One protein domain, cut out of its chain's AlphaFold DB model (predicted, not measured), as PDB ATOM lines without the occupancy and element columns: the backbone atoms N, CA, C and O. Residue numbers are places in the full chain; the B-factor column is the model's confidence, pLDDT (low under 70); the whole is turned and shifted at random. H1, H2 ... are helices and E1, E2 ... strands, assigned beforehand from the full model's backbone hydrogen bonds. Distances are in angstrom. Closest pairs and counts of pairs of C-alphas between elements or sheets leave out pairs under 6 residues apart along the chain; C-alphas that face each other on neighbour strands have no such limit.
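Overview. This is residues 4 to 133 of the 137 residues of the protein "Actin-related protein 2/3 complex subunit 5" of Coptotermes formosanus (UniProt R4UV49). Seven helices make the body: H1, H2 and H3 form an up-and-down bundle along the longest axis, and H4, H5 and H6 cross one side of it as a second group. H7 packs on H5, and the small hairpin E1 and E2 makes one end of the long axis, farthest from the mean of the C-alphas. The 130 printed residues hold, along the chain, H1 H2 E1 E2 H3 H4 H5 H6 H7; the sheet E1 - E2 is antiparallel and the class is mostly helix. The whole is compact, with a radius of gyration of the C-alphas of 14.3 A and spans of 47 by 33 by 29 A.

Along the chain. The sheet has E1, residues 40 to 42, and E2, residues 48 to 50. H3, residues 54 to 70, is 24.4 A from first to last C-alpha; H1, residues 4 to 20, is 24.6 A and begins at C-alpha 4 (-2.924, 31.379, -42.160). H2 holds residues 22 to 31 and H4 residues 73 to 82. H5, residues 86 to 99, measures 19.8 A and H6, residues 108 to 122, measures 20.7 A. H7, residues 125 to 132, ends at C-alpha 132 (18.565, 28.349, -25.076).

Arrangement. In the hairpin E1 and E2, N 41 and O 49 are within hydrogen-bond range at 2.8 A. H1 and H2, a helical hairpin, touch at a shallow tilt of 19 degrees, opposite ways; their closest C-alphas, of Asn 14 and Ala 25, are 5.0 A apart. H3 touches H1 at 10 degrees, a shallow tilt, the same way, with the C-alphas of Lys 15 and Ile 67 closest at 5.4 A. H5 touches H3 with residues 95 to 99 alone, about perpendicular at 83 degrees, closest at the C-alphas of Ile 65 and Gly 99, 6.0 A. H5 and H6, a helical hairpin, touch at a shallow tilt of 25 degrees, opposite ways, with the C-alphas of Ile 96 and Leu 111 closest at 5.9 A. H4 touches H6, with the C-alphas of Ala 77 and Glu 117 closest at 5.6 A. H7 touches H5 at a steep tilt of 56 degrees, closest at the C-alphas of Asp 90 and Pro 126, 4.7 A. H1 and H7 are apart. In H2, H3, H5, H6 and H7 every O i to N i+4 pair is within hydrogen-bond range; in H1 11 of 13 are, in H4 4 of 6.

Size, cuts and confidence. The C-alphas farthest apart, of Lys 44 and Ala 74, are 47.0 A apart. The printed part has no cut and no long link. The mean pLDDT of the printed part is 86.4; residues 103 and 105 are under 70.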
ATOM      1  N   PHE A   4      -4.034  30.659 -41.550       85.00
ATOM      2  CA  PHE A   4      -2.924  31.379 -42.160       85.00
ATOM      3  C   PHE A   4      -3.374  32.551 -43.050       85.00
ATOM      4  O   PHE A   4      -2.686  33.569 -43.100       85.00
ATOM      5  N   ASP A   5      -4.530  32.446 -43.709       84.88
ATOM      6  CA  ASP A   5      -5.100  33.549 -44.495       84.88
ATOM      7  C   ASP A   5      -5.534  34.691 -43.566       84.88
ATOM      8  O   ASP A   5      -5.263  35.862 -43.838       84.88
ATOM      9  N   ASP A   6      -6.134  34.344 -42.423       86.12
ATOM     10  CA  ASP A   6      -6.495  35.312 -41.387       86.12
ATOM     11  C   ASP A   6      -5.241  35.969 -40.789       86.12
ATOM     12  O   ASP A   6      -5.212  37.182 -40.571       86.12
ATOM     13  N   PHE A   7      -4.172  35.193 -40.572       87.44
ATOM     14  CA  PHE A   7      -2.892  35.711 -40.089       87.44
ATOM     15  C   PHE A   7      -2.237  36.669 -41.093       87.44
ATOM     16  O   PHE A   7      -1.753  37.726 -40.696       87.44
ATOM     17  N   LYS A   8      -2.261  36.353 -42.394       86.81
ATOM     18  CA  LYS A   8      -1.768  37.259 -43.446       86.81
ATOM     19  C   LYS A   8      -2.497  38.593 -43.433       86.81
ATOM     20  O   LYS A   8      -1.850  39.637 -43.426       86.81
ATOM     21  N   LYS A   9      -3.828  38.556 -43.352       86.31
ATOM     22  CA  LYS A   9      -4.648  39.765 -43.267       86.31
ATOM     23  C   LYS A   9      -4.286  40.599 -42.033       86.31
ATOM     24  O   LYS A   9      -4.066  41.802 -42.151       86.31
ATOM     25  N   LYS A  10      -4.129  39.957 -40.869       86.44
ATOM     26  CA  LYS A  10      -3.625  40.628 -39.659       86.44
ATOM     27  C   LYS A  10      -2.233  41.220 -39.884       86.44
ATOM     28  O   LYS A  10      -1.963  42.312 -39.398       86.44
ATOM     29  N   GLY A  11      -1.345  40.531 -40.596       84.38
ATOM     30  CA  GLY A  11      -0.011  41.031 -40.927       84.38
ATOM     31  C   GLY A  11      -0.055  42.346 -41.709       84.38
ATOM     32  O   GLY A  11       0.602  43.312 -41.327       84.38
ATOM     33  N   GLU A  12      -0.893  42.422 -42.744       84.50
ATOM     34  CA  GLU A  12      -1.092  43.640 -43.542       84.50
ATOM     35  C   GLU A  12      -1.684  44.790 -42.711       84.50
ATOM     36  O   GLU A  12      -1.191  45.920 -42.755       84.50
ATOM     37  N   GLU A  13      -2.699  44.504 -41.891       85.75
ATOM     38  CA  GLU A  13      -3.298  45.480 -40.972       85.75
ATOM     39  C   GLU A  13      -2.264  46.015 -39.966       85.75
ATOM     40  O   GLU A  13      -2.177  47.226 -39.735       85.75
ATOM     41  N   ASN A  14      -1.427  45.133 -39.407       85.50
ATOM     42  CA  ASN A  14      -0.398  45.514 -38.443       85.50
ATOM     43  C   ASN A  14       0.787  46.242 -39.089       85.50
ATOM     44  O   ASN A  14       1.392  47.075 -38.424       85.50
ATOM     45  N   LYS A  15       1.084  46.023 -40.375       81.25
ATOM     46  CA  LYS A  15       2.078  46.818 -41.120       81.25
ATOM     47  C   LYS A  15       1.652  48.286 -41.221       81.25
ATOM     48  O   LYS A  15       2.457  49.191 -41.006       81.25
ATOM     49  N   ASN A  16       0.362  48.532 -41.452       80.12
ATOM     50  CA  ASN A  16      -0.199  49.884 -41.431       80.12
ATOM     51  C   ASN A  16      -0.207  50.465 -40.006       80.12
ATOM     52  O   ASN A  16       0.174  51.621 -39.798       80.12
ATOM     53  N   LEU A  17      -0.574  49.651 -39.008       82.19
ATOM     54  CA  LEU A  17      -0.558  50.047 -37.598       82.19
ATOM     55  C   LEU A  17       0.858  50.330 -37.082       82.19
ATOM     56  O   LEU A  17       1.024  51.211 -36.248       82.19
ATOM     57  N   ALA A  18       1.894  49.667 -37.601       77.56
ATOM     58  CA  ALA A  18       3.287  49.888 -37.211       77.56
ATOM     59  C   ALA A  18       3.749  51.338 -37.440       77.56
ATOM     60  O   ALA A  18       4.642  51.822 -36.747       77.56
ATOM     61  N   THR A  19       3.101  52.055 -38.365       75.06
ATOM     62  CA  THR A  19       3.386  53.470 -38.642       75.06
ATOM     63  C   THR A  19       2.741  54.416 -37.621       75.06
ATOM     64  O   THR A  19       3.247  55.515 -37.404       75.06
ATOM     65  N   THR A  20       1.630  54.018 -36.992       78.38
ATOM     66  CA  THR A  20       0.838  54.869 -36.081       78.38
ATOM     67  C   THR A  20       0.955  54.458 -34.611       78.38
ATOM     68  O   THR A  20       0.968  55.315 -33.733       78.38
ATOM     69  N   SER A  21       1.060  53.159 -34.323       85.81
ATOM     70  CA  SER A  21       1.208  52.577 -32.987       85.81
ATOM     71  C   SER A  21       2.037  51.276 -33.042       85.81
ATOM     72  O   SER A  21       1.486  50.171 -33.067       85.81
ATOM     73  N   PRO A  22       3.379  51.380 -33.040       82.31
ATOM     74  CA  PRO A  22       4.266  50.229 -33.217       82.31
ATOM     75  C   PRO A  22       4.215  49.221 -32.062       82.31
ATOM     76  O   PRO A  22       4.331  48.023 -32.306       82.31
ATOM     77  N   ALA A  23       3.984  49.664 -30.821       82.38
ATOM     78  CA  ALA A  23       3.858  48.761 -29.672       82.38
ATOM     79  C   ALA A  23       2.686  47.786 -29.837       82.38
ATOM     80  O   ALA A  23       2.852  46.577 -29.698       82.38
ATOM     81  N   LYS A  24       1.513  48.318 -30.206       84.06
ATOM     82  CA  LYS A  24       0.300  47.524 -30.427       84.06
ATOM     83  C   LYS A  24       0.444  46.597 -31.625       84.06
ATOM     84  O   LYS A  24      -0.019  45.465 -31.563       84.06
ATOM     85  N   ALA A  25       1.106  47.053 -32.690       84.81
ATOM     86  CA  ALA A  25       1.378  46.217 -33.855       84.81
ATOM     87  C   ALA A  25       2.228  44.989 -33.487       84.81
ATOM     88  O   ALA A  25       1.877  43.863 -33.843       84.81
ATOM     89  N   LEU A  26       3.303  45.198 -32.716       84.69
ATOM     90  CA  LEU A  26       4.154  44.114 -32.221       84.69
ATOM     91  C   LEU A  26       3.398  43.191 -31.266       84.69
ATOM     92  O   LEU A  26       3.489  41.975 -31.386       84.69
ATOM     93  N   GLU A  27       2.632  43.745 -30.332       85.50
ATOM     94  CA  GLU A  27       1.872  42.944 -29.380       85.50
ATOM     95  C   GLU A  27       0.844  42.050 -30.089       85.50
ATOM     96  O   GLU A  27       0.836  40.837 -29.879       85.50
ATOM     97  N   ASN A  28       0.054  42.612 -31.005       85.56
ATOM     98  CA  ASN A  28      -0.961  41.873 -31.750       85.56
ATOM     99  C   ASN A  28      -0.363  40.743 -32.595       85.56
ATOM    100  O   ASN A  28      -0.888  39.627 -32.586       85.56
ATOM    101  N   ILE A  29       0.725  41.016 -33.331       85.94
ATOM    102  CA  ILE A  29       1.311  40.014 -34.229       85.94
ATOM    103  C   ILE A  29       2.046  38.923 -33.451       85.94
ATOM    104  O   ILE A  29       1.973  37.750 -33.811       85.94
ATOM    105  N   LEU A  30       2.718  39.282 -32.353       85.94
ATOM    106  CA  LEU A  30       3.497  38.335 -31.567       85.94
ATOM    107  C   LEU A  30       2.617  37.488 -30.640       85.94
ATOM    108  O   LEU A  30       3.025  36.391 -30.264       85.94
ATOM    109  N   GLN A  31       1.425  37.936 -30.240       83.25
ATOM    110  CA  GLN A  31       0.535  37.145 -29.379       83.25
ATOM    111  C   GLN A  31      -0.064  35.916 -30.081       83.25
ATOM    112  O   GLN A  31      -0.328  34.910 -29.418       83.25
ATOM    113  N   ASP A  32      -0.242  35.956 -31.403       80.94
ATOM    114  CA  ASP A  32      -0.958  34.929 -32.171       80.94
ATOM    115  C   ASP A  32      -0.040  34.105 -33.087       80.94
ATOM    116  O   ASP A  32      -0.318  33.923 -34.267       80.94
ATOM    117  N   LEU A  33       1.083  33.621 -32.551       83.44
ATOM    118  CA  LEU A  33       2.092  32.900 -33.335       83.44
ATOM    119  C   LEU A  33       2.055  31.378 -33.138       83.44
ATOM    120  O   LEU A  33       1.795  30.934 -32.020       83.44
ATOM    121  N   PRO A  34       2.451  30.575 -34.151       76.62
ATOM    122  CA  PRO A  34       2.548  29.106 -34.087       76.62
ATOM    123  C   PRO A  34       3.374  28.554 -32.917       76.62
ATOM    124  O   PRO A  34       3.245  27.393 -32.547       76.62
ATOM    125  N   VAL A  35       4.245  29.389 -32.355       77.94
ATOM    126  CA  VAL A  35       5.184  29.058 -31.277       77.94
ATOM    127  C   VAL A  35       4.575  29.249 -29.881       77.94
ATOM    128  O   VAL A  35       5.240  29.028 -28.872       77.94
ATOM    129  N   ARG A  36       3.318  29.702 -29.804       82.62
ATOM    130  CA  ARG A  36       2.562  29.871 -28.555       82.62
ATOM    131  C   ARG A  36       2.017  28.532 -28.093       82.62
ATOM    132  O   ARG A  36       1.559  27.755 -28.918       82.62
ATOM    133  N   GLU A  37       1.978  28.315 -26.778       75.31
ATOM    134  CA  GLU A  37       1.579  27.040 -26.155       75.31
ATOM    135  C   GLU A  37       0.284  26.443 -26.718       75.31
ATOM    136  O   GLU A  37       0.207  25.236 -26.927       75.31
ATOM    137  N   LYS A  38      -0.697  27.293 -27.049       80.44
ATOM    138  CA  LYS A  38      -1.971  26.897 -27.671       80.44
ATOM    139  C   LYS A  38      -1.842  26.155 -29.009       80.44
ATOM    140  O   LYS A  38      -2.775  25.465 -29.395       80.44
ATOM    141  N   TYR A  39      -0.724  26.315 -29.710       80.25
ATOM    142  CA  TYR A  39      -0.442  25.705 -31.009       80.25
ATOM    143  C   TYR A  39       0.705  24.695 -30.935       80.25
ATOM    144  O   TYR A  39       1.262  24.316 -31.964       80.25
ATOM    145  N   LEU A  40       1.095  24.269 -29.731       83.69
ATOM    146  CA  LEU A  40       2.163  23.298 -29.548       83.69
ATOM    147  C   LEU A  40       1.594  21.894 -29.349       83.69
ATOM    148  O   LEU A  40       0.691  21.667 -28.546       83.69
ATOM    149  N   LYS A  41       2.181  20.929 -30.053       82.94
ATOM    150  CA  LYS A  41       1.933  19.497 -29.872       82.94
ATOM    151  C   LYS A  41       3.077  18.885 -29.076       82.94
ATOM    152  O   LYS A  41       4.242  19.221 -29.296       82.94
ATOM    153  N   LYS A  42       2.735  17.977 -28.161       83.38
ATOM    154  CA  LYS A  42       3.695  17.138 -27.436       83.38
ATOM    155  C   LYS A  42       3.715  15.751 -28.061       83.38
ATOM    156  O   LYS A  42       2.653  15.178 -28.310       83.38
ATOM    157  N   ASP A  43       4.904  15.232 -28.339       81.56
ATOM    158  CA  ASP A  43       5.072  13.841 -28.749       81.56
ATOM    159  C   ASP A  43       5.193  12.896 -27.537       81.56
ATOM    160  O   ASP A  43       5.102  13.309 -26.381       81.56
ATOM    161  N   LYS A  44       5.394  11.600 -27.805       78.50
ATOM    162  CA  LYS A  44       5.523  10.557 -26.770       78.50
ATOM    163  C   LYS A  44       6.768  10.710 -25.878       78.50
ATOM    164  O   LYS A  44       6.847  10.027 -24.865       78.50
ATOM    165  N   ASN A  45       7.718  11.569 -26.253       80.81
ATOM    166  CA  ASN A  45       8.967  11.835 -25.539       80.81
ATOM    167  C   ASN A  45       8.978  13.243 -24.908       80.81
ATOM    168  O   ASN A  45      10.053  13.791 -24.663       80.81
ATOM    169  N   ASP A  46       7.804  13.858 -24.708       77.50
ATOM    170  CA  ASP A  46       7.640  15.242 -24.236       77.50
ATOM    171  C   ASP A  46       8.334  16.303 -25.112       77.50
ATOM    172  O   ASP A  46       8.521  17.454 -24.700       77.50
ATOM    173  N   LYS A  47       8.685  15.971 -26.361       78.88
ATOM    174  CA  LYS A  47       9.222  16.955 -27.296       78.88
ATOM    175  C   LYS A  47       8.082  17.837 -27.782       78.88
ATOM    176  O   LYS A  47       7.080  17.369 -28.323       78.88
ATOM    177  N   VAL A  48       8.268  19.138 -27.602       81.56
ATOM    178  CA  VAL A  48       7.307  20.164 -28.001       81.56
ATOM    179  C   VAL A  48       7.629  20.621 -29.421       81.56
ATOM    180  O   VAL A  48       8.779  20.938 -29.718       81.56
ATOM    181  N   SER A  49       6.639  20.627 -30.312       78.50
ATOM    182  CA  SER A  49       6.777  21.122 -31.690       78.50
ATOM    183  C   SER A  49       5.527  21.896 -32.117       78.50
ATOM    184  O   SER A  49       4.438  21.587 -31.627       78.50
ATOM    185  N   PRO A  50       5.635  22.879 -33.026       81.00
ATOM    186  CA  PRO A  50       4.462  23.588 -33.526       81.00
ATOM    187  C   PRO A  50       3.513  22.651 -34.284       81.00
ATOM    188  O   PRO A  50       3.941  21.740 -34.991       81.00
ATOM    189  N   GLU A  51       2.212  22.900 -34.159       83.06
ATOM    190  CA  GLU A  51       1.152  22.174 -34.861       83.06
ATOM    191  C   GLU A  51       1.204  22.383 -36.380       83.06
ATOM    192  O   GLU A  51       0.847  21.486 -37.147       83.06
ATOM    193  N   PHE A  52       1.649  23.563 -36.807       84.00
ATOM    194  CA  PHE A  52       1.629  23.977 -38.203       84.00
ATOM    195  C   PHE A  52       2.817  23.420 -39.001       84.00
ATOM    196  O   PHE A  52       3.916  23.289 -38.458       84.00
ATOM    197  N   PRO A  53       2.656  23.158 -40.312       86.19
ATOM    198  CA  PRO A  53       3.759  22.750 -41.179       86.19
ATOM    199  C   PRO A  53       4.909  23.766 -41.187       86.19
ATOM    200  O   PRO A  53       4.676  24.973 -41.114       86.19
ATOM    201  N   LYS A  54       6.148  23.291 -41.375       84.50
ATOM    202  CA  LYS A  54       7.353  24.144 -41.403       84.50
ATOM    203  C   LYS A  54       7.253  25.293 -42.417       84.50
ATOM    204  O   LYS A  54       7.694  26.398 -42.131       84.50
ATOM    205  N   GLN A  55       6.613  25.059 -43.565       87.31
ATOM    206  CA  GLN A  55       6.390  26.099 -44.572       87.31
ATOM    207  C   GLN A  55       5.546  27.263 -44.031       87.31
ATOM    208  O   GLN A  55       5.928  28.416 -44.188       87.31
ATOM    209  N   VAL A  56       4.451  26.964 -43.324       87.25
ATOM    210  CA  VAL A  56       3.581  27.987 -42.723       87.25
ATOM    211  C   VAL A  56       4.342  28.780 -41.664       87.25
ATOM    212  O   VAL A  56       4.226  29.997 -41.608       87.25
ATOM    213  N   GLN A  57       5.166  28.110 -40.855       86.12
ATOM    214  CA  GLN A  57       6.008  28.783 -39.861       86.12
ATOM    215  C   GLN A  57       7.013  29.738 -40.518       86.12
ATOM    216  O   GLN A  57       7.218  30.845 -40.028       86.12
ATOM    217  N   ASN A  58       7.609  29.337 -41.646       88.62
ATOM    218  CA  ASN A  58       8.525  30.191 -42.401       88.62
ATOM    219  C   ASN A  58       7.833  31.427 -42.964       88.62
ATOM    220  O   ASN A  58       8.357  32.531 -42.842       88.62
ATOM    221  N   ASP A  59       6.652  31.254 -43.547       88.81
ATOM    222  CA  ASP A  59       5.919  32.375 -44.119       88.81
ATOM    223  C   ASP A  59       5.421  33.337 -43.025       88.81
ATOM    224  O   ASP A  59       5.499  34.554 -43.187       88.81
ATOM    225  N   VAL A  60       4.986  32.811 -41.873       89.12
ATOM    226  CA  VAL A  60       4.652  33.618 -40.687       89.12
ATOM    227  C   VAL A  60       5.861  34.422 -40.215       89.12
ATOM    228  O   VAL A  60       5.738  35.614 -39.944       89.12
ATOM    229  N   ALA A  61       7.037  33.801 -40.139       89.75
ATOM    230  CA  ALA A  61       8.238  34.493 -39.703       89.75
ATOM    231  C   ALA A  61       8.639  35.635 -40.630       89.75
ATOM    232  O   ALA A  61       8.998  36.702 -40.138       89.75
ATOM    233  N   LYS A  62       8.522  35.445 -41.949       89.88
ATOM    234  CA  LYS A  62       8.768  36.511 -42.929       89.88
ATOM    235  C   LYS A  62       7.863  37.713 -42.686       89.88
ATOM    236  O   LYS A  62       8.359  38.828 -42.588       89.88
ATOM    237  N   ILE A  63       6.568  37.478 -42.467       90.12
ATOM    238  CA  ILE A  63       5.602  38.543 -42.149       90.12
ATOM    239  C   ILE A  63       6.007  39.287 -40.868       90.12
ATOM    240  O   ILE A  63       5.992  40.515 -40.832       90.12
ATOM    241  N   VAL A  64       6.394  38.559 -39.817       91.06
ATOM    242  CA  VAL A  64       6.828  39.170 -38.550       91.06
ATOM    243  C   VAL A  64       8.093  40.011 -38.748       91.06
ATOM    244  O   VAL A  64       8.146  41.143 -38.271       91.06
ATOM    245  N   ILE A  65       9.091  39.495 -39.468       90.44
ATOM    246  CA  ILE A  65      10.350  40.203 -39.744       90.44
ATOM    247  C   ILE A  65      10.090  41.462 -40.579       90.44
ATOM    248  O   ILE A  65      10.620  42.522 -40.247       90.44
ATOM    249  N   GLU A  66       9.232  41.387 -41.598       89.56
ATOM    250  CA  GLU A  66       8.829  42.550 -42.395       89.56
ATOM    251  C   GLU A  66       8.182  43.645 -41.540       89.56
ATOM    252  O   GLU A  66       8.485  44.823 -41.723       89.56
ATOM    253  N   ILE A  67       7.311  43.276 -40.595       89.31
ATOM    254  CA  ILE A  67       6.658  44.235 -39.691       89.31
ATOM    255  C   ILE A  67       7.678  44.860 -38.736       89.31
ATOM    256  O   ILE A  67       7.635  46.065 -38.500       89.31
ATOM    257  N   ILE A  68       8.619  44.073 -38.205       89.56
ATOM    258  CA  ILE A  68       9.702  44.600 -37.360       89.56
ATOM    259  C   ILE A  68      10.528  45.622 -38.152       89.56
ATOM    260  O   ILE A  68      10.802  46.709 -37.644       89.56
ATOM    261  N   CYS A  69      10.870  45.307 -39.405       88.81
ATOM    262  CA  CYS A  69      11.640  46.194 -40.278       88.81
ATOM    263  C   CYS A  69      10.839  47.419 -40.752       88.81
ATOM    264  O   CYS A  69      11.432  48.444 -41.072       88.81
ATOM    265  N   SER A  70       9.501  47.360 -40.783       88.12
ATOM    266  CA  SER A  70       8.673  48.507 -41.179       88.12
ATOM    267  C   SER A  70       8.516  49.560 -40.076       88.12
ATOM    268  O   SER A  70       8.018  50.656 -40.341       88.12
ATOM    269  N   ILE A  71       8.909  49.255 -38.834       87.62
ATOM    270  CA  ILE A  71       8.888  50.214 -37.726       87.62
ATOM    271  C   ILE A  71      10.064  51.182 -37.866       87.62
ATOM    272  O   ILE A  71      11.222  50.788 -37.986       87.62
ATOM    273  N   LYS A  72       9.779  52.483 -37.770       85.94
ATOM    274  CA  LYS A  72      10.820  53.513 -37.806       85.94
ATOM    275  C   LYS A  72      11.777  53.353 -36.613       85.94
ATOM    276  O   LYS A  72      11.306  53.263 -35.474       85.94
ATOM    277  N   PRO A  73      13.105  53.451 -36.816       82.88
ATOM    278  CA  PRO A  73      14.097  53.334 -35.740       82.88
ATOM    279  C   PRO A  73      13.843  54.247 -34.530       82.88
ATOM    280  O   PRO A  73      14.112  53.865 -33.391       82.88
ATOM    281  N   ALA A  74      13.303  55.448 -34.767       84.12
ATOM    282  CA  ALA A  74      12.988  56.426 -33.723       84.12
ATOM    283  C   ALA A  74      11.802  56.011 -32.832       84.12
ATOM    284  O   ALA A  74      11.763  56.361 -31.651       84.12
ATOM    285  N   ASP A  75      10.852  55.256 -33.382       86.62
ATOM    286  CA  ASP A  75       9.639  54.839 -32.679       86.62
ATOM    287  C   ASP A  75       9.794  53.456 -32.032       86.62
ATOM    288  O   ASP A  75       9.079  53.135 -31.081       86.62
ATOM    289  N   PHE A  76      10.786  52.669 -32.464       86.44
ATOM    290  CA  PHE A  76      11.072  51.350 -31.896       86.44
ATOM    291  C   PHE A  76      11.394  51.415 -30.395       86.44
ATOM    292  O   PHE A  76      10.886  50.620 -29.608       86.44
ATOM    293  N   ALA A  77      12.174  52.415 -29.970       86.44
ATOM    294  CA  ALA A  77      12.510  52.616 -28.559       86.44
ATOM    295  C   ALA A  77      11.262  52.843 -27.684       86.44
ATOM    296  O   ALA A  77      11.189  52.366 -26.551       86.44
ATOM    297  N   LYS A  78      10.258  53.562 -28.209       88.06
ATOM    298  CA  LYS A  78       8.967  53.751 -27.527       88.06
ATOM    299  C   LYS A  78       8.170  52.450 -27.517       88.06
ATOM    300  O   LYS A  78       7.675  52.063 -26.465       88.06
ATOM    301  N   ALA A  79       8.138  51.744 -28.649       88.12
ATOM    302  CA  ALA A  79       7.448  50.468 -28.776       88.12
ATOM    303  C   ALA A  79       7.934  49.451 -27.735       88.12
ATOM    304  O   ALA A  79       7.139  48.908 -26.974       88.12
ATOM    305  N   VAL A  80       9.252  49.266 -27.624       88.12
ATOM    306  CA  VAL A  80       9.859  48.351 -26.648       88.12
ATOM    307  C   VAL A  80       9.559  48.778 -25.214       88.12
ATOM    308  O   VAL A  80       9.307  47.923 -24.368       88.12
ATOM    309  N   LYS A  81       9.542  50.081 -24.907       87.81
ATOM    310  CA  LYS A  81       9.186  50.579 -23.567       87.81
ATOM    311  C   LYS A  81       7.752  50.234 -23.171       87.81
ATOM    312  O   LYS A  81       7.542  49.878 -22.015       87.81
ATOM    313  N   GLU A  82       6.813  50.271 -24.106       88.56
ATOM    314  CA  GLU A  82       5.401  49.948 -23.864       88.56
ATOM    315  C   GLU A  82       5.136  48.436 -23.731       88.56
ATOM    316  O   GLU A  82       4.190  48.036 -23.055       88.56
ATOM    317  N   LEU A  83       5.995  47.580 -24.299       87.56
ATOM    318  CA  LEU A  83       5.874  46.124 -24.168       87.56
ATOM    319  C   LEU A  83       6.207  45.656 -22.742       87.56
ATOM    320  O   LEU A  83       7.371  45.603 -22.357       87.56
ATOM    321  N   ASN A  84       5.202  45.282 -21.952       84.62
ATOM    322  CA  ASN A  84       5.408  44.823 -20.566       84.62
ATOM    323  C   ASN A  84       5.443  43.299 -20.413       84.62
ATOM    324  O   ASN A  84       5.844  42.790 -19.368       84.62
ATOM    325  N   ASN A  85       5.033  42.559 -21.442       87.62
ATOM    326  CA  ASN A  85       5.013  41.106 -21.398       87.62
ATOM    327  C   ASN A  85       6.385  40.531 -21.794       87.62
ATOM    328  O   ASN A  85       6.812  40.647 -22.946       87.62
ATOM    329  N   ASN A  86       7.053  39.883 -20.837       86.44
ATOM    330  CA  ASN A  86       8.364  39.265 -21.044       86.44
ATOM    331  C   ASN A  86       8.342  38.170 -22.120       86.44
ATOM    332  O   ASN A  86       9.290  38.082 -22.894       86.44
ATOM    333  N   ASP A  87       7.255  37.406 -22.246       85.81
ATOM    334  CA  ASP A  87       7.146  36.354 -23.264       85.81
ATOM    335  C   ASP A  87       7.110  36.952 -24.674       85.81
ATOM    336  O   ASP A  87       7.677  36.398 -25.623       85.81
ATOM    337  N   ILE A  88       6.472  38.118 -24.825       88.69
ATOM    338  CA  ILE A  88       6.432  38.858 -26.089       88.69
ATOM    339  C   ILE A  88       7.826  39.381 -26.432       88.69
ATOM    340  O   ILE A  88       8.258  39.223 -27.571       88.69
ATOM    341  N   ILE A  89       8.549  39.932 -25.455       91.56
ATOM    342  CA  ILE A  89       9.922  40.427 -25.638       91.56
ATOM    343  C   ILE A  89      10.877  39.291 -26.018       91.56
ATOM    344  O   ILE A  89      11.667  39.428 -26.952       91.56
ATOM    345  N   ASP A  90      10.786  38.149 -25.341       91.19
ATOM    346  CA  ASP A  90      11.603  36.978 -25.651       91.19
ATOM    347  C   ASP A  90      11.309  36.458 -27.059       91.19
ATOM    348  O   ASP A  90      12.214  36.074 -27.799       91.19
ATOM    349  N   THR A  91      10.038  36.476 -27.461       91.06
ATOM    350  CA  THR A  91       9.634  36.071 -28.810       91.06
ATOM    351  C   THR A  91      10.136  37.056 -29.856       91.06
ATOM    352  O   THR A  91      10.688  36.629 -30.865       91.06
ATOM    353  N   LEU A  92      10.015  38.362 -29.598       92.31
ATOM    354  CA  LEU A  92      10.570  39.411 -30.447       92.31
ATOM    355  C   LEU A  92      12.070  39.185 -30.671       92.31
ATOM    356  O   LEU A  92      12.521  39.178 -31.812       92.31
ATOM    357  N   MET A  93      12.826  38.906 -29.603       94.56
ATOM    358  CA  MET A  93      14.258  38.616 -29.697       94.56
ATOM    359  C   MET A  93      14.554  37.379 -30.562       94.56
ATOM    360  O   MET A  93      15.478  37.408 -31.374       94.56
ATOM    361  N   LYS A  94      13.747  36.312 -30.469       92.62
ATOM    362  CA  LYS A  94      13.896  35.136 -31.348       92.62
ATOM    363  C   LYS A  94      13.677  35.480 -32.824       92.62
ATOM    364  O   LYS A  94      14.472  35.053 -33.655       92.62
ATOM    365  N   TYR A  95      12.649  36.268 -33.152       92.12
ATOM    366  CA  TYR A  95      12.401  36.687 -34.538       92.12
ATOM    367  C   TYR A  95      13.459  37.663 -35.063       92.12
ATOM    368  O   TYR A  95      13.777  37.609 -36.247       92.12
ATOM    369  N   ILE A  96      14.062  38.490 -34.202       93.00
ATOM    370  CA  ILE A  96      15.224  39.313 -34.569       93.00
ATOM    371  C   ILE A  96      16.404  38.417 -34.974       93.00
ATOM    372  O   ILE A  96      16.964  38.594 -36.055       93.00
ATOM    373  N   TYR A  97      16.750  37.413 -34.158       92.62
ATOM    374  CA  TYR A  97      17.821  36.469 -34.500       92.62
ATOM    375  C   TYR A  97      17.507  35.628 -35.735       92.62
ATOM    376  O   TYR A  97      18.398  35.387 -36.545       92.62
ATOM    377  N   ARG A  98      16.245  35.231 -35.913       90.19
ATOM    378  CA  ARG A  98      15.791  34.577 -37.140       90.19
ATOM    379  C   ARG A  98      15.953  35.485 -38.360       90.19
ATOM    380  O   ARG A  98      16.393  35.018 -39.401       90.19
ATOM    381  N   GLY A  99      15.653  36.776 -38.230       90.88
ATOM    382  CA  GLY A  99      15.850  37.758 -39.296       90.88
ATOM    383  C   GLY A  99      17.311  37.892 -39.729       90.88
ATOM    384  O   GLY A  99      17.573  38.016 -40.919       90.88
ATOM    385  N   PHE A 100      18.272  37.764 -38.806       90.38
ATOM    386  CA  PHE A 100      19.701  37.725 -39.152       90.38
ATOM    387  C   PHE A 100      20.128  36.475 -39.936       90.38
ATOM    388  O   PHE A 100      21.217  36.468 -40.503       90.38
ATOM    389  N   GLN A 101      19.309  35.422 -39.955       87.81
ATOM    390  CA  GLN A 101      19.570  34.195 -40.712       87.81
ATOM    391  C   GLN A 101      18.937  34.214 -42.113       87.81
ATOM    392  O   GLN A 101      19.244  33.338 -42.916       87.81
ATOM    393  N   GLU A 102      18.051  35.168 -42.413       84.44
ATOM    394  CA  GLU A 102      17.376  35.243 -43.711       84.44
ATOM    395  C   GLU A 102      18.275  35.945 -44.745       84.44
ATOM    396  O   GLU A 102      18.855  36.999 -44.490       84.44
ATOM    397  N   GLU A 103      18.399  35.351 -45.934       65.50
ATOM    398  CA  GLU A 103      19.386  35.766 -46.940       65.50
ATOM    399  C   GLU A 103      18.949  36.965 -47.806       65.50
ATOM    400  O   GLU A 103      19.776  37.511 -48.541       65.50
ATOM    401  N   LYS A 104      17.667  37.372 -47.786       71.00
ATOM    402  CA  LYS A 104      17.116  38.371 -48.728       71.00
ATOM    403  C   LYS A 104      16.181  39.386 -48.074       71.00
ATOM    404  O   LYS A 104      15.352  39.022 -47.249       71.00
ATOM    405  N   ASP A 105      16.297  40.636 -48.526       69.81
ATOM    406  CA  ASP A 105      15.368  41.755 -48.288       69.81
ATOM    407  C   ASP A 105      15.091  42.110 -46.816       69.81
ATOM    408  O   ASP A 105      14.038  42.654 -46.479       69.81
ATOM    409  N   VAL A 106      16.059  41.852 -45.932       82.69
ATOM    410  CA  VAL A 106      15.981  42.232 -44.517       82.69
ATOM    411  C   VAL A 106      16.810  43.485 -44.251       82.69
ATOM    412  O   VAL A 106      18.002  43.545 -44.554       82.69
ATOM    413  N   ASP A 107      16.190  44.480 -43.618       86.88
ATOM    414  CA  ASP A 107      16.906  45.639 -43.092       86.88
ATOM    415  C   ASP A 107      17.622  45.258 -41.785       86.88
ATOM    416  O   ASP A 107      17.084  45.358 -40.678       86.88
ATOM    417  N   PHE A 108      18.874  44.812 -41.912       89.06
ATOM    418  CA  PHE A 108      19.714  44.478 -40.761       89.06
ATOM    419  C   PHE A 108      19.958  45.675 -39.832       89.06
ATOM    420  O   PHE A 108      20.177  45.475 -38.638       89.06
ATOM    421  N   GLY A 109      19.900  46.909 -40.343       89.44
ATOM    422  CA  GLY A 109      20.014  48.118 -39.532       89.44
ATOM    423  C   GLY A 109      18.818  48.279 -38.597       89.44
ATOM    424  O   GLY A 109      18.995  48.526 -37.401       89.44
ATOM    425  N   ALA A 110      17.607  48.057 -39.115       89.12
ATOM    426  CA  ALA A 110      16.387  48.032 -38.312       89.12
ATOM    427  C   ALA A 110      16.417  46.906 -37.263       89.12
ATOM    428  O   ALA A 110      16.109  47.153 -36.095       89.12
ATOM    429  N   LEU A 111      16.867  45.698 -37.630       91.81
ATOM    430  CA  LEU A 111      16.991  44.573 -36.692       91.81
ATOM    431  C   LEU A 111      18.034  44.805 -35.593       91.81
ATOM    432  O   LEU A 111      17.774  44.507 -34.427       91.81
ATOM    433  N   LEU A 112      19.200  45.363 -35.929       93.19
ATOM    434  CA  LEU A 112      20.219  45.724 -34.938       93.19
ATOM    435  C   LEU A 112      19.705  46.804 -33.989       93.19
ATOM    436  O   LEU A 112      19.942  46.733 -32.783       93.19
ATOM    437  N   LYS A 113      18.953  47.779 -34.507       92.31
ATOM    438  CA  LYS A 113      18.324  48.793 -33.663       92.31
ATOM    439  C   LYS A 113      17.286  48.176 -32.729       92.31
ATOM    440  O   LYS A 113      17.245  48.529 -31.552       92.31
ATOM    441  N   ALA A 114      16.480  47.248 -33.236       91.56
ATOM    442  CA  ALA A 114      15.502  46.522 -32.445       91.56
ATOM    443  C   ALA A 114      16.158  45.719 -31.315       91.56
ATOM    444  O   ALA A 114      15.720  45.789 -30.164       91.56
ATOM    445  N   HIS A 115      17.242  45.008 -31.635       94.75
ATOM    446  CA  HIS A 115      18.060  44.274 -30.671       94.75
ATOM    447  C   HIS A 115      18.586  45.188 -29.561       94.75
ATOM    448  O   HIS A 115      18.362  44.908 -28.383       94.75
ATOM    449  N   ASP A 116      19.212  46.305 -29.937       94.50
ATOM    450  CA  ASP A 116      19.808  47.273 -29.013       94.50
ATOM    451  C   ASP A 116      18.763  47.861 -28.047       94.50
ATOM    452  O   ASP A 116      18.991  47.942 -26.841       94.50
ATOM    453  N   GLU A 117      17.572  48.216 -28.539       93.19
ATOM    454  CA  GLU A 117      16.512  48.757 -27.680       93.19
ATOM    455  C   GLU A 117      15.928  47.710 -26.714       93.19
ATOM    456  O   GLU A 117      15.666  48.032 -25.551       93.19
ATOM    457  N   VAL A 118      15.783  46.448 -27.138       93.69
ATOM    458  CA  VAL A 118      15.390  45.353 -26.229       93.69
ATOM    459  C   VAL A 118      16.475  45.102 -25.181       93.69
ATOM    460  O   VAL A 118      16.166  44.973 -23.995       93.69
ATOM    461  N   TYR A 119      17.745  45.094 -25.586       94.81
ATOM    462  CA  TYR A 119      18.875  44.930 -24.676       94.81
ATOM    463  C   TYR A 119      18.937  46.053 -23.631       94.81
ATOM    464  O   TYR A 119      19.085  45.781 -22.440       94.81
ATOM    465  N   LYS A 120      18.743  47.315 -24.033       93.69
ATOM    466  CA  LYS A 120      18.719  48.460 -23.106       93.69
ATOM    467  C   LYS A 120      17.632  48.350 -22.043       93.69
ATOM    468  O   LYS A 120      17.855  48.775 -20.912       93.69
ATOM    469  N   LYS A 121      16.457  47.818 -22.394       92.06
ATOM    470  CA  LYS A 121      15.334  47.685 -21.456       92.06
ATOM    471  C   LYS A 121      15.454  46.450 -20.562       92.06
ATOM    472  O   LYS A 121      15.181  46.537 -19.369       92.06
ATOM    473  N   ASN A 122      15.812  45.301 -21.132       92.31
ATOM    474  CA  ASN A 122      15.665  43.991 -20.487       92.31
ATOM    475  C   ASN A 122      17.000  43.284 -20.196       92.31
ATOM    476  O   ASN A 122      17.007  42.187 -19.630       92.31
ATOM    477  N   GLY A 123      18.125  43.892 -20.575       92.75
ATOM    478  CA  GLY A 123      19.456  43.316 -20.436       92.75
ATOM    479  C   GLY A 123      19.644  42.060 -21.288       92.75
ATOM    480  O   GLY A 123      19.059  41.896 -22.357       92.75
ATOM    481  N   THR A 124      20.471  41.139 -20.798       93.69
ATOM    482  CA  THR A 124      20.832  39.899 -21.506       93.69
ATOM    483  C   THR A 124      19.781  38.792 -21.409       93.69
ATOM    484  O   THR A 124      19.888  37.793 -22.117       93.69
ATOM    485  N   GLY A 125      18.759  38.941 -20.560       93.19
ATOM    486  CA  GLY A 125      17.766  37.894 -20.290       93.19
ATOM    487  C   GLY A 125      17.086  37.340 -21.551       93.19
ATOM    488  O   GLY A 125      17.176  36.131 -21.783       93.19
ATOM    489  N   PRO A 126      16.456  38.190 -22.388       93.12
ATOM    490  CA  PRO A 126      15.813  37.745 -23.627       93.12
ATOM    491  C   PRO A 126      16.773  37.078 -24.614       93.12
ATOM    492  O   PRO A 126      16.395  36.114 -25.270       93.12
ATOM    493  N   ILE A 127      18.027  37.540 -24.675       93.69
ATOM    494  CA  ILE A 127      19.072  36.980 -25.547       93.69
ATOM    495  C   ILE A 127      19.435  35.556 -25.107       93.69
ATOM    496  O   ILE A 127      19.471  34.627 -25.912       93.69
ATOM    497  N   ILE A 128      19.681  35.353 -23.810       93.31
ATOM    498  CA  ILE A 128      20.035  34.033 -23.274       93.31
ATOM    499  C   ILE A 128      18.877  33.053 -23.495       93.31
ATOM    500  O   ILE A 128      19.095  31.927 -23.944       93.31
ATOM    501  N   ARG A 129      17.635  33.481 -23.235       91.56
ATOM    502  CA  ARG A 129      16.445  32.640 -23.425       91.56
ATOM    503  C   ARG A 129      16.138  32.359 -24.894       91.56
ATOM    504  O   ARG A 129      15.663  31.265 -25.194       91.56
ATOM    505  N   SER A 130      16.431  33.282 -25.815       88.31
ATOM    506  CA  SER A 130      16.287  33.018 -27.250       88.31
ATOM    507  C   SER A 130      17.289  31.971 -27.731       88.31
ATOM    508  O   SER A 130      16.895  31.069 -28.461       88.31
ATOM    509  N   ILE A 131      18.541  32.030 -27.264       87.00
ATOM    510  CA  ILE A 131      19.594  31.062 -27.619       87.00
ATOM    511  C   ILE A 131      19.322  29.678 -27.009       87.00
ATOM    512  O   ILE A 131      19.499  28.662 -27.673       87.00
ATOM    513  N   HIS A 132      18.868  29.618 -25.753       85.50
ATOM    514  CA  HIS A 132      18.565  28.349 -25.076       85.50
ATOM    515  C   HIS A 132      17.226  27.718 -25.487       85.50
ATOM    516  O   HIS A 132      16.933  26.582 -25.097       85.50
ATOM    517  N   SER A 133      16.390  28.434 -26.241       81.56
ATOM    518  CA  SER A 133      15.087  27.938 -26.679       81.56
ATOM    519  C   SER A 133      15.245  26.725 -27.590       81.56
ATOM    520  O   SER A 133      15.831  26.815 -28.661       81.56
TER     521      SER A 133